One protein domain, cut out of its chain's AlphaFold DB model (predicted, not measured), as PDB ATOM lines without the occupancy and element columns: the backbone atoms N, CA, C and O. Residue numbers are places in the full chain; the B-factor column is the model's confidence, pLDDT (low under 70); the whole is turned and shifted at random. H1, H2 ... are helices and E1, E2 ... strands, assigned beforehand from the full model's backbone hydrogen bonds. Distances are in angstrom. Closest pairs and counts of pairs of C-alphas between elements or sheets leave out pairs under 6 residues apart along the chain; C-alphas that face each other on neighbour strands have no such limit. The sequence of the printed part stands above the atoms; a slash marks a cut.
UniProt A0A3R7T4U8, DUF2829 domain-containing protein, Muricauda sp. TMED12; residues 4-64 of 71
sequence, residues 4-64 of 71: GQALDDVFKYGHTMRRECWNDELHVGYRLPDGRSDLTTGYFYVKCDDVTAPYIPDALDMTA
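Overview. This is residues 4 to 64 of the 71 residues of the protein "DUF2829 domain-containing protein" of Muricauda sp. TMED12 (UniProt A0A3R7T4U8). A twisted sheet of four antiparallel strands makes the body, with the helix H1 over its E1 edge, and the last stretch leads from E4 away from the sheet to a short helix, H2, near the first residue of H1. The long loop between E2 and E3 reaches to one end of the longest axis. The printed part has 61 residues with two named helices and four named strands, in the order H1, E1, E2, E3, E4, H2, and its class is mixed, helices and strands. The sheet's order is E1, E2, E3, E4. The whole is compact, with a radius of gyration of the C-alphas of 11.9 A, and spans 35 by 25 by 21 A.

Arrangement. The sheet is a meander, each strand the antiparallel neighbour of the one before: E1, residues 16 to 19, E2, residues 26 to 31, E3, residues 43 to 48, and E4, residues 51 to 54. From edge to edge the strands' lines turn by 87 degrees. The inner strands E2 and E3 form a hairpin at 151 degrees, with N 29 and O 45 within hydrogen-bond range at 2.9 A. E1 and E2 form a hairpin at 147 degrees, with N 17 and O 28 at 2.8 A. E3 and E4 form a hairpin at 154 degrees, with N 46 and O 53 at 2.8 A. H1, residues 4 to 13, is on the sheet at a height of 7.4 A over the sheet. It lies over E1 and runs along the strands, at 9 degrees to E1 on the local plane. The closest C-alphas of H1 and E1 are those of Val 10 and Thr 16, 5.9 A apart. H2, residues 59 to 63, is not on the sheet. It is close to H1 but not clearly touching, with the closest C-alphas, those of Gly 4 and Met 62, 7.3 A apart. H2 and E1 are apart. In H1 and H2 every O i to N i+4 pair is within hydrogen-bond range.

Along the chain. E2 begins at C-alpha 26, (122.882, 177.132, 150.744), and is 15.9 A long from first to last C-alpha; E3 is 16.3 A long. H1 begins at C-alpha 4, (109.655, 167.950, 158.251), and is 14.2 A long. E1 is 10.7 A and E4 10.2 A long. H2, 6.2 A long, ends at C-alpha 63, (112.186, 163.247, 151.011).

Size, cuts and confidence. The C-alphas of Cys 21 and Gly 35 are the two farthest apart, at 34.8 A. The printed part has no cut. The link from E2 to E3, 11 residues, is long. The mean pLDDT of the printed part is 75.6; residues 20 to 26, residue 33 and residues 35 to 41 are under 70.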
ATOM      1  N   GLY A   4     110.732 167.538 157.344       81.69
ATOM      2  CA  GLY A   4     109.655 167.950 158.251       81.69
ATOM      3  C   GLY A   4     110.103 168.215 159.694       81.69
ATOM      4  O   GLY A   4     109.513 169.055 160.354       81.69
ATOM      5  N   GLN A   5     111.152 167.539 160.178       83.75
ATOM      6  CA  GLN A   5     111.701 167.790 161.519       83.75
ATOM      7  C   GLN A   5     112.500 169.094 161.552       83.75
ATOM      8  O   GLN A   5     112.298 169.902 162.448       83.75
ATOM      9  N   ALA A   6     113.347 169.320 160.542       81.19
ATOM     10  CA  ALA A   6     114.095 170.567 160.411       81.19
ATOM     11  C   ALA A   6     113.149 171.769 160.274       81.19
ATOM     12  O   ALA A   6     113.335 172.800 160.914       81.19
ATOM     13  N   LEU A   7     112.081 171.600 159.493       81.69
ATOM     14  CA  LEU A   7     111.050 172.607 159.301       81.69
ATOM     15  C   LEU A   7     110.303 172.946 160.602       81.69
ATOM     16  O   LEU A   7     110.043 174.116 160.878       81.69
ATOM     17  N   ASP A   8     109.977 171.937 161.408       83.31
ATOM     18  CA  ASP A   8     109.352 172.118 162.720       83.31
ATOM     19  C   ASP A   8     110.211 172.993 163.648       83.31
ATOM     20  O   ASP A   8     109.677 173.850 164.355       83.31
ATOM     21  N   ASP A   9     111.531 172.804 163.629       80.69
ATOM     22  CA  ASP A   9     112.470 173.574 164.448       80.69
ATOM     23  C   ASP A   9     112.624 175.012 163.931       80.69
ATOM     24  O   ASP A   9     112.590 175.957 164.721       80.69
ATOM     25  N   VAL A  10     112.674 175.203 162.606       78.94
ATOM     26  CA  VAL A  10     112.629 176.535 161.975       78.94
ATOM     27  C   VAL A  10     111.371 177.296 162.406       78.94
ATOM     28  O   VAL A  10     111.456 178.461 162.793       78.94
ATOM     29  N   PHE A  11     110.203 176.646 162.404       76.62
ATOM     30  CA  PHE A  11     108.957 177.283 162.836       76.62
ATOM     31  C   PHE A  11     108.915 177.597 164.334       76.62
ATOM     32  O   PHE A  11     108.378 178.635 164.718       76.62
ATOM     33  N   LYS A  12     109.440 176.709 165.188       77.50
ATOM     34  CA  LYS A  12     109.385 176.871 166.652       77.50
ATOM     35  C   LYS A  12     110.391 177.888 167.173       77.50
ATOM     36  O   LYS A  12     110.078 178.597 168.128       77.50
ATOM     37  N   TYR A  13     111.574 177.940 166.571       78.12
ATOM     38  CA  TYR A  13     112.716 178.660 167.130       78.12
ATOM     39  C   TYR A  13     113.242 179.785 166.231       78.12
ATOM     40  O   TYR A  13     114.065 180.579 166.672       78.12
ATOM     41  N   GLY A  14     112.746 179.910 164.994       71.88
ATOM     42  CA  GLY A  14     113.206 180.939 164.055       71.88
ATOM     43  C   GLY A  14     114.599 180.671 163.477       71.88
ATOM     44  O   GLY A  14     115.241 181.599 162.992       71.88
ATOM     45  N   HIS A  15     115.056 179.421 163.544       80.94
ATOM     46  CA  HIS A  15     116.351 178.973 163.032       80.94
ATOM     47  C   HIS A  15     116.391 178.958 161.493       80.94
ATOM     48  O   HIS A  15     115.384 179.183 160.812       80.94
ATOM     49  N   THR A  16     117.556 178.636 160.931       80.00
ATOM     50  CA  THR A  16     117.702 178.304 159.502       80.00
ATOM     51  C   THR A  16     118.108 176.843 159.340       80.00
ATOM     52  O   THR A  16     118.645 176.241 160.262       80.00
ATOM     53  N   MET A  17     117.817 176.236 158.191       82.38
ATOM     54  CA  MET A  17     118.212 174.858 157.901       82.38
ATOM     55  C   MET A  17     118.975 174.766 156.584       82.38
ATOM     56  O   MET A  17     118.668 175.470 155.629       82.38
ATOM     57  N   ARG A  18     119.946 173.864 156.502       82.56
ATOM     58  CA  ARG A  18     120.757 173.588 155.309       82.56
ATOM     59  C   ARG A  18     120.802 172.089 155.034       82.56
ATOM     60  O   ARG A  18     120.385 171.287 155.871       82.56
ATOM     61  N   ARG A  19     121.326 171.687 153.880       74.31
ATOM     62  CA  ARG A  19     121.460 170.276 153.500       74.31
ATOM     63  C   ARG A  19     122.913 169.966 153.152       74.31
ATOM     64  O   ARG A  19     123.447 170.581 152.245       74.31
ATOM     65  N   GLU A  20     123.529 168.997 153.831       61.38
ATOM     66  CA  GLU A  20     124.979 168.723 153.717       61.38
ATOM     67  C   GLU A  20     125.455 168.339 152.305       61.38
ATOM     68  O   GLU A  20     126.604 168.581 151.963       61.38
ATOM     69  N   CYS A  21     124.603 167.737 151.467       54.78
ATOM     70  CA  CYS A  21     124.998 167.320 150.113       54.78
ATOM     71  C   CYS A  21     124.735 168.381 149.028       54.78
ATOM     72  O   CYS A  21     124.991 168.133 147.847       54.78
ATOM     73  N   TRP A  22     124.169 169.528 149.395       60.62
ATOM     74  CA  TRP A  22     123.903 170.648 148.499       60.62
ATOM     75  C   TRP A  22     124.910 171.732 148.855       60.62
ATOM     76  O   TRP A  22     124.930 172.095 150.022       60.62
ATOM     77  N   ASN A  23     125.743 172.163 147.888       60.06
ATOM     78  CA  ASN A  23     126.790 173.198 148.016       60.06
ATOM     79  C   ASN A  23     126.726 173.921 149.369       60.06
ATOM     80  O   ASN A  23     125.779 174.681 149.563       60.06
ATOM     81  N   ASP A  24     127.689 173.649 150.260       57.19
ATOM     82  CA  ASP A  24     127.708 173.922 151.717       57.19
ATOM     83  C   ASP A  24     127.270 175.334 152.190       57.19
ATOM     84  O   ASP A  24     127.169 175.585 153.388       57.19
ATOM     85  N   GLU A  25     126.996 176.252 151.269       62.47
ATOM     86  CA  GLU A  25     126.646 177.662 151.451       62.47
ATOM     87  C   GLU A  25     125.138 177.958 151.304       62.47
ATOM     88  O   GLU A  25     124.719 179.113 151.393       62.47
ATOM     89  N   LEU A  26     124.302 176.942 151.052       68.88
ATOM     90  CA  LEU A  26     122.882 177.132 150.744       68.88
ATOM     91  C   LEU A  26     122.000 176.936 151.992       68.88
ATOM     92  O   LEU A  26     121.715 175.814 152.417       68.88
ATOM     93  N   HIS A  27     121.529 178.050 152.561       79.38
ATOM     94  CA  HIS A  27     120.669 178.068 153.749       79.38
ATOM     95  C   HIS A  27     119.211 178.332 153.372       79.38
ATOM     96  O   HIS A  27     118.890 179.328 152.726       79.38
ATOM     97  N   VAL A  28     118.308 177.472 153.825       79.81
ATOM     98  CA  VAL A  28     116.860 177.640 153.718       79.81
ATOM     99  C   VAL A  28     116.320 178.182 155.035       79.81
ATOM    100  O   VAL A  28     116.453 177.566 156.091       79.81
ATOM    101  N   GLY A  29     115.672 179.338 154.978       77.56
ATOM    102  CA  GLY A  29     114.976 179.926 156.115       77.56
ATOM    103  C   GLY A  29     113.484 180.074 155.851       77.56
ATOM    104  O   GLY A  29     113.021 180.040 154.709       77.56
ATOM    105  N   TYR A  30     112.724 180.284 156.921       76.50
ATOM    106  CA  TYR A  30     111.340 180.739 156.848       76.50
ATOM    107  C   TYR A  30     111.254 182.155 157.403       76.50
ATOM    108  O   TYR A  30     111.838 182.462 158.442       76.50
ATOM    109  N   ARG A  31     110.536 183.039 156.711       74.88
ATOM    110  CA  ARG A  31     110.305 184.405 157.177       74.88
ATOM    111  C   ARG A  31     108.814 184.683 157.225       74.88
ATOM    112  O   ARG A  31     108.115 184.512 156.228       74.88
ATOM    113  N   LEU A  32     108.343 185.144 158.381       72.19
ATOM    114  CA  LEU A  32     107.035 185.780 158.492       72.19
ATOM    115  C   LEU A  32     107.099 187.177 157.868       72.19
ATOM    116  O   LEU A  32     108.144 187.825 157.968       72.19
ATOM    117  N   PRO A  33     106.013 187.661 157.249       69.62
ATOM    118  CA  PRO A  33     105.975 189.013 156.726       69.62
ATOM    119  C   PRO A  33     106.343 190.026 157.800       69.62
ATOM    120  O   PRO A  33     105.779 190.015 158.895       69.62
ATOM    121  N   ASP A  34     107.290 190.897 157.481       70.00
ATOM    122  CA  ASP A  34     107.577 192.078 158.277       70.00
ATOM    123  C   ASP A  34     106.937 193.310 157.627       70.00
ATOM    124  O   ASP A  34     106.406 193.260 156.517       70.00
ATOM    125  N   GLY A  35     107.007 194.454 158.308       64.25
ATOM    126  CA  GLY A  35     106.487 195.716 157.774       64.25
ATOM    127  C   GLY A  35     107.221 196.242 156.530       64.25
ATOM    128  O   GLY A  35     106.929 197.354 156.101       64.25
ATOM    129  N   ARG A  36     108.199 195.501 155.985       66.25
ATOM    130  CA  ARG A  36     108.954 195.832 154.767       66.25
ATOM    131  C   ARG A  36     108.627 194.894 153.597       66.25
ATOM    132  O   ARG A  36     109.143 195.114 152.505       66.25
ATOM    133  N   SER A  37     107.805 193.871 153.815       63.69
ATOM    134  CA  SER A  37     107.435 192.854 152.833       63.69
ATOM    135  C   SER A  37     105.964 192.993 152.431       63.69
ATOM    136  O   SER A  37     105.091 193.004 153.292       63.69
ATOM    137  N   ASP A  38     105.677 192.993 151.126       67.50
ATOM    138  CA  ASP A  38     104.301 192.980 150.587       67.50
ATOM    139  C   ASP A  38     103.612 191.606 150.707       67.50
ATOM    140  O   ASP A  38     102.443 191.437 150.354       67.50
ATOM    141  N   LEU A  39     104.336 190.586 151.174       65.19
ATOM    142  CA  LEU A  39     103.775 189.253 151.365       65.19
ATOM    143  C   LEU A  39     102.801 189.244 152.541       65.19
ATOM    144  O   LEU A  39     103.082 189.772 153.607       65.19
ATOM    145  N   THR A  40     101.655 188.598 152.367       63.62
ATOM    146  CA  THR A  40     100.632 188.449 153.417       63.62
ATOM    147  C   THR A  40     100.736 187.120 154.165       63.62
ATOM    148  O   THR A  40     100.044 186.906 155.157       63.62
ATOM    149  N   THR A  41     101.613 186.227 153.704       67.38
ATOM    150  CA  THR A  41     101.902 184.917 154.294       67.38
ATOM    151  C   THR A  41     103.406 184.743 154.435       67.38
ATOM    152  O   THR A  41     104.172 185.292 153.641       67.38
ATOM    153  N   GLY A  42     103.841 183.975 155.434       74.56
ATOM    154  CA  GLY A  42     105.253 183.637 155.539       74.56
ATOM    155  C   GLY A  42     105.698 182.764 154.370       74.56
ATOM    156  O   GLY A  42     104.903 182.008 153.801       74.56
ATOM    157  N   TYR A  43     106.962 182.913 153.999       77.25
ATOM    158  CA  TYR A  43     107.548 182.307 152.813       77.25
ATOM    159  C   TYR A  43     108.898 181.681 153.144       77.25
ATOM    160  O   TYR A  43     109.609 182.128 154.050       77.25
ATOM    161  N   PHE A  44     109.250 180.643 152.390       81.38
ATOM    162  CA  PHE A  44     110.597 180.099 152.420       81.38
ATOM    163  C   PHE A  44     111.510 180.948 151.555       81.38
ATOM    164  O   PHE A  44     111.119 181.417 150.482       81.38
ATOM    165  N   TYR A  45     112.741 181.115 152.007       81.81
ATOM    166  CA  TYR A  45     113.788 181.738 151.224       81.81
ATOM    167  C   TYR A  45     115.037 180.876 151.251       81.81
ATOM    168  O   TYR A  45     115.309 180.187 152.230       81.81
ATOM    169  N   VAL A  46     115.793 180.953 150.166       82.81
ATOM    170  CA  VAL A  46     117.164 180.478 150.099       82.81
ATOM    171  C   VAL A  46     118.095 181.674 150.236       82.81
ATOM    172  O   VAL A  46     117.865 182.723 149.625       82.81
ATOM    173  N   LYS A  47     119.141 181.512 151.039       80.75
ATOM    174  CA  LYS A  47     120.290 182.399 151.085       80.75
ATOM    175  C   LYS A  47     121.503 181.649 150.545       80.75
ATOM    176  O   LYS A  47     121.823 180.571 151.034       80.75
ATOM    177  N   CYS A  48     122.127 182.231 149.532       76.12
ATOM    178  CA  CYS A  48     123.373 181.779 148.929       76.12
ATOM    179  C   CYS A  48     124.253 183.026 148.822       76.12
ATOM    180  O   CYS A  48     123.880 183.969 148.117       76.12
ATOM    181  N   ASP A  49     125.346 183.077 149.580       78.25
ATOM    182  CA  ASP A  49     126.160 184.285 149.767       78.25
ATOM    183  C   ASP A  49     125.315 185.514 150.183       78.25
ATOM    184  O   ASP A  49     124.595 185.499 151.189       78.25
ATOM    185  N   ASP A  50     125.377 186.584 149.384       77.31
ATOM    186  CA  ASP A  50     124.640 187.837 149.563       77.31
ATOM    187  C   ASP A  50     123.259 187.832 148.884       77.31
ATOM    188  O   ASP A  50     122.508 188.808 148.970       77.31
ATOM    189  N   VAL A  51     122.886 186.741 148.208       76.88
ATOM    190  CA  VAL A  51     121.606 186.628 147.504       76.88
ATOM    191  C   VAL A  51     120.575 185.968 148.408       76.88
ATOM    192  O   VAL A  51     120.769 184.860 148.899       76.88
ATOM    193  N   THR A  52     119.440 186.643 148.599       80.31
ATOM    194  CA  THR A  52     118.244 186.071 149.232       80.31
ATOM    195  C   THR A  52     117.122 185.994 148.206       80.31
ATOM    196  O   THR A  52     116.723 187.023 147.660       80.31
ATOM    197  N   ALA A  53     116.600 184.795 147.952       78.56
ATOM    198  CA  ALA A  53     115.537 184.568 146.976       78.56
ATOM    199  C   ALA A  53     114.399 183.725 147.569       78.56
ATOM    200  O   ALA A  53     114.659 182.867 148.413       78.56
ATOM    201  N   PRO A  54     113.140 183.930 147.143       78.31
ATOM    202  CA  PRO A  54     112.050 183.022 147.478       78.31
ATOM    203  C   PRO A  54     112.367 181.592 147.033       78.31
ATOM    204  O   PRO A  54     112.918 181.375 145.955       78.31
ATOM    205  N   TYR A  55     111.991 180.625 147.861       81.88
ATOM    206  CA  TYR A  55     112.265 179.211 147.648       81.88
ATOM    207  C   TYR A  55     110.976 178.397 147.762       81.88
ATOM    208  O   TYR A  55     110.123 178.681 148.600       81.88
ATOM    209  N   ILE A  56     110.825 177.384 146.912       82.69
ATOM    210  CA  ILE A  56     109.731 176.414 146.982       82.69
ATOM    211  C   ILE A  56     110.392 175.034 147.036       82.69
ATOM    212  O   ILE A  56     110.978 174.639 146.030       82.69
ATOM    213  N   PRO A  57     110.328 174.324 148.179       81.50
ATOM    214  CA  PRO A  57     110.900 172.987 148.301       81.50
ATOM    215  C   PRO A  57     110.236 172.017 147.323       81.50
ATOM    216  O   PRO A  57     109.005 172.005 147.207       81.50
ATOM    217  N   ASP A  58     111.031 171.189 146.650       83.38
ATOM    218  CA  ASP A  58     110.524 170.154 145.754       83.38
ATOM    219  C   ASP A  58     110.387 168.782 146.450       83.38
ATOM    220  O   ASP A  58     110.637 168.608 147.646       83.38
ATOM    221  N   ALA A  59     109.946 167.767 145.700       83.94
ATOM    222  CA  ALA A  59     109.750 166.424 146.244       83.94
ATOM    223  C   ALA A  59     111.058 165.743 146.701       83.94
ATOM    224  O   ALA A  59     111.026 164.916 147.619       83.94
ATOM    225  N   LEU A  60     112.197 166.061 146.083       83.12
ATOM    226  CA  LEU A  60     113.505 165.542 146.486       83.12
ATOM    227  C   LEU A  60     113.923 166.161 147.817       83.12
ATOM    228  O   LEU A  60     114.354 165.442 148.717       83.12
ATOM    229  N   ASP A  61     113.715 167.464 147.979       81.88
ATOM    230  CA  ASP A  61     114.013 168.179 149.221       81.88
ATOM    231  C   ASP A  61     113.209 167.624 150.394       81.88
ATOM    232  O   ASP A  61     113.750 167.327 151.465       81.88
ATOM    233  N   MET A  62     111.913 167.410 150.158       82.00
ATOM    234  CA  MET A  62     110.975 166.908 151.159       82.00
ATOM    235  C   MET A  62     111.260 165.467 151.594       82.00
ATOM    236  O   MET A  62     110.902 165.078 152.709       82.00
ATOM    237  N   THR A  63     111.881 164.661 150.730       84.50
ATOM    238  CA  THR A  63     112.186 163.247 151.011       84.50
ATOM    239  C   THR A  63     113.613 163.018 151.504       84.50
ATOM    240  O   THR A  63     113.924 161.923 151.972       84.50
ATOM    241  N   ALA A  64     114.460 164.046 151.484       81.62
ATOM    242  CA  ALA A  64     115.834 163.962 151.947       81.62
ATOM    243  C   ALA A  64     115.946 163.769 153.479       81.62
ATOM    244  O   ALA A  64     115.052 164.110 154.270       81.62
TER     245      ALA A  64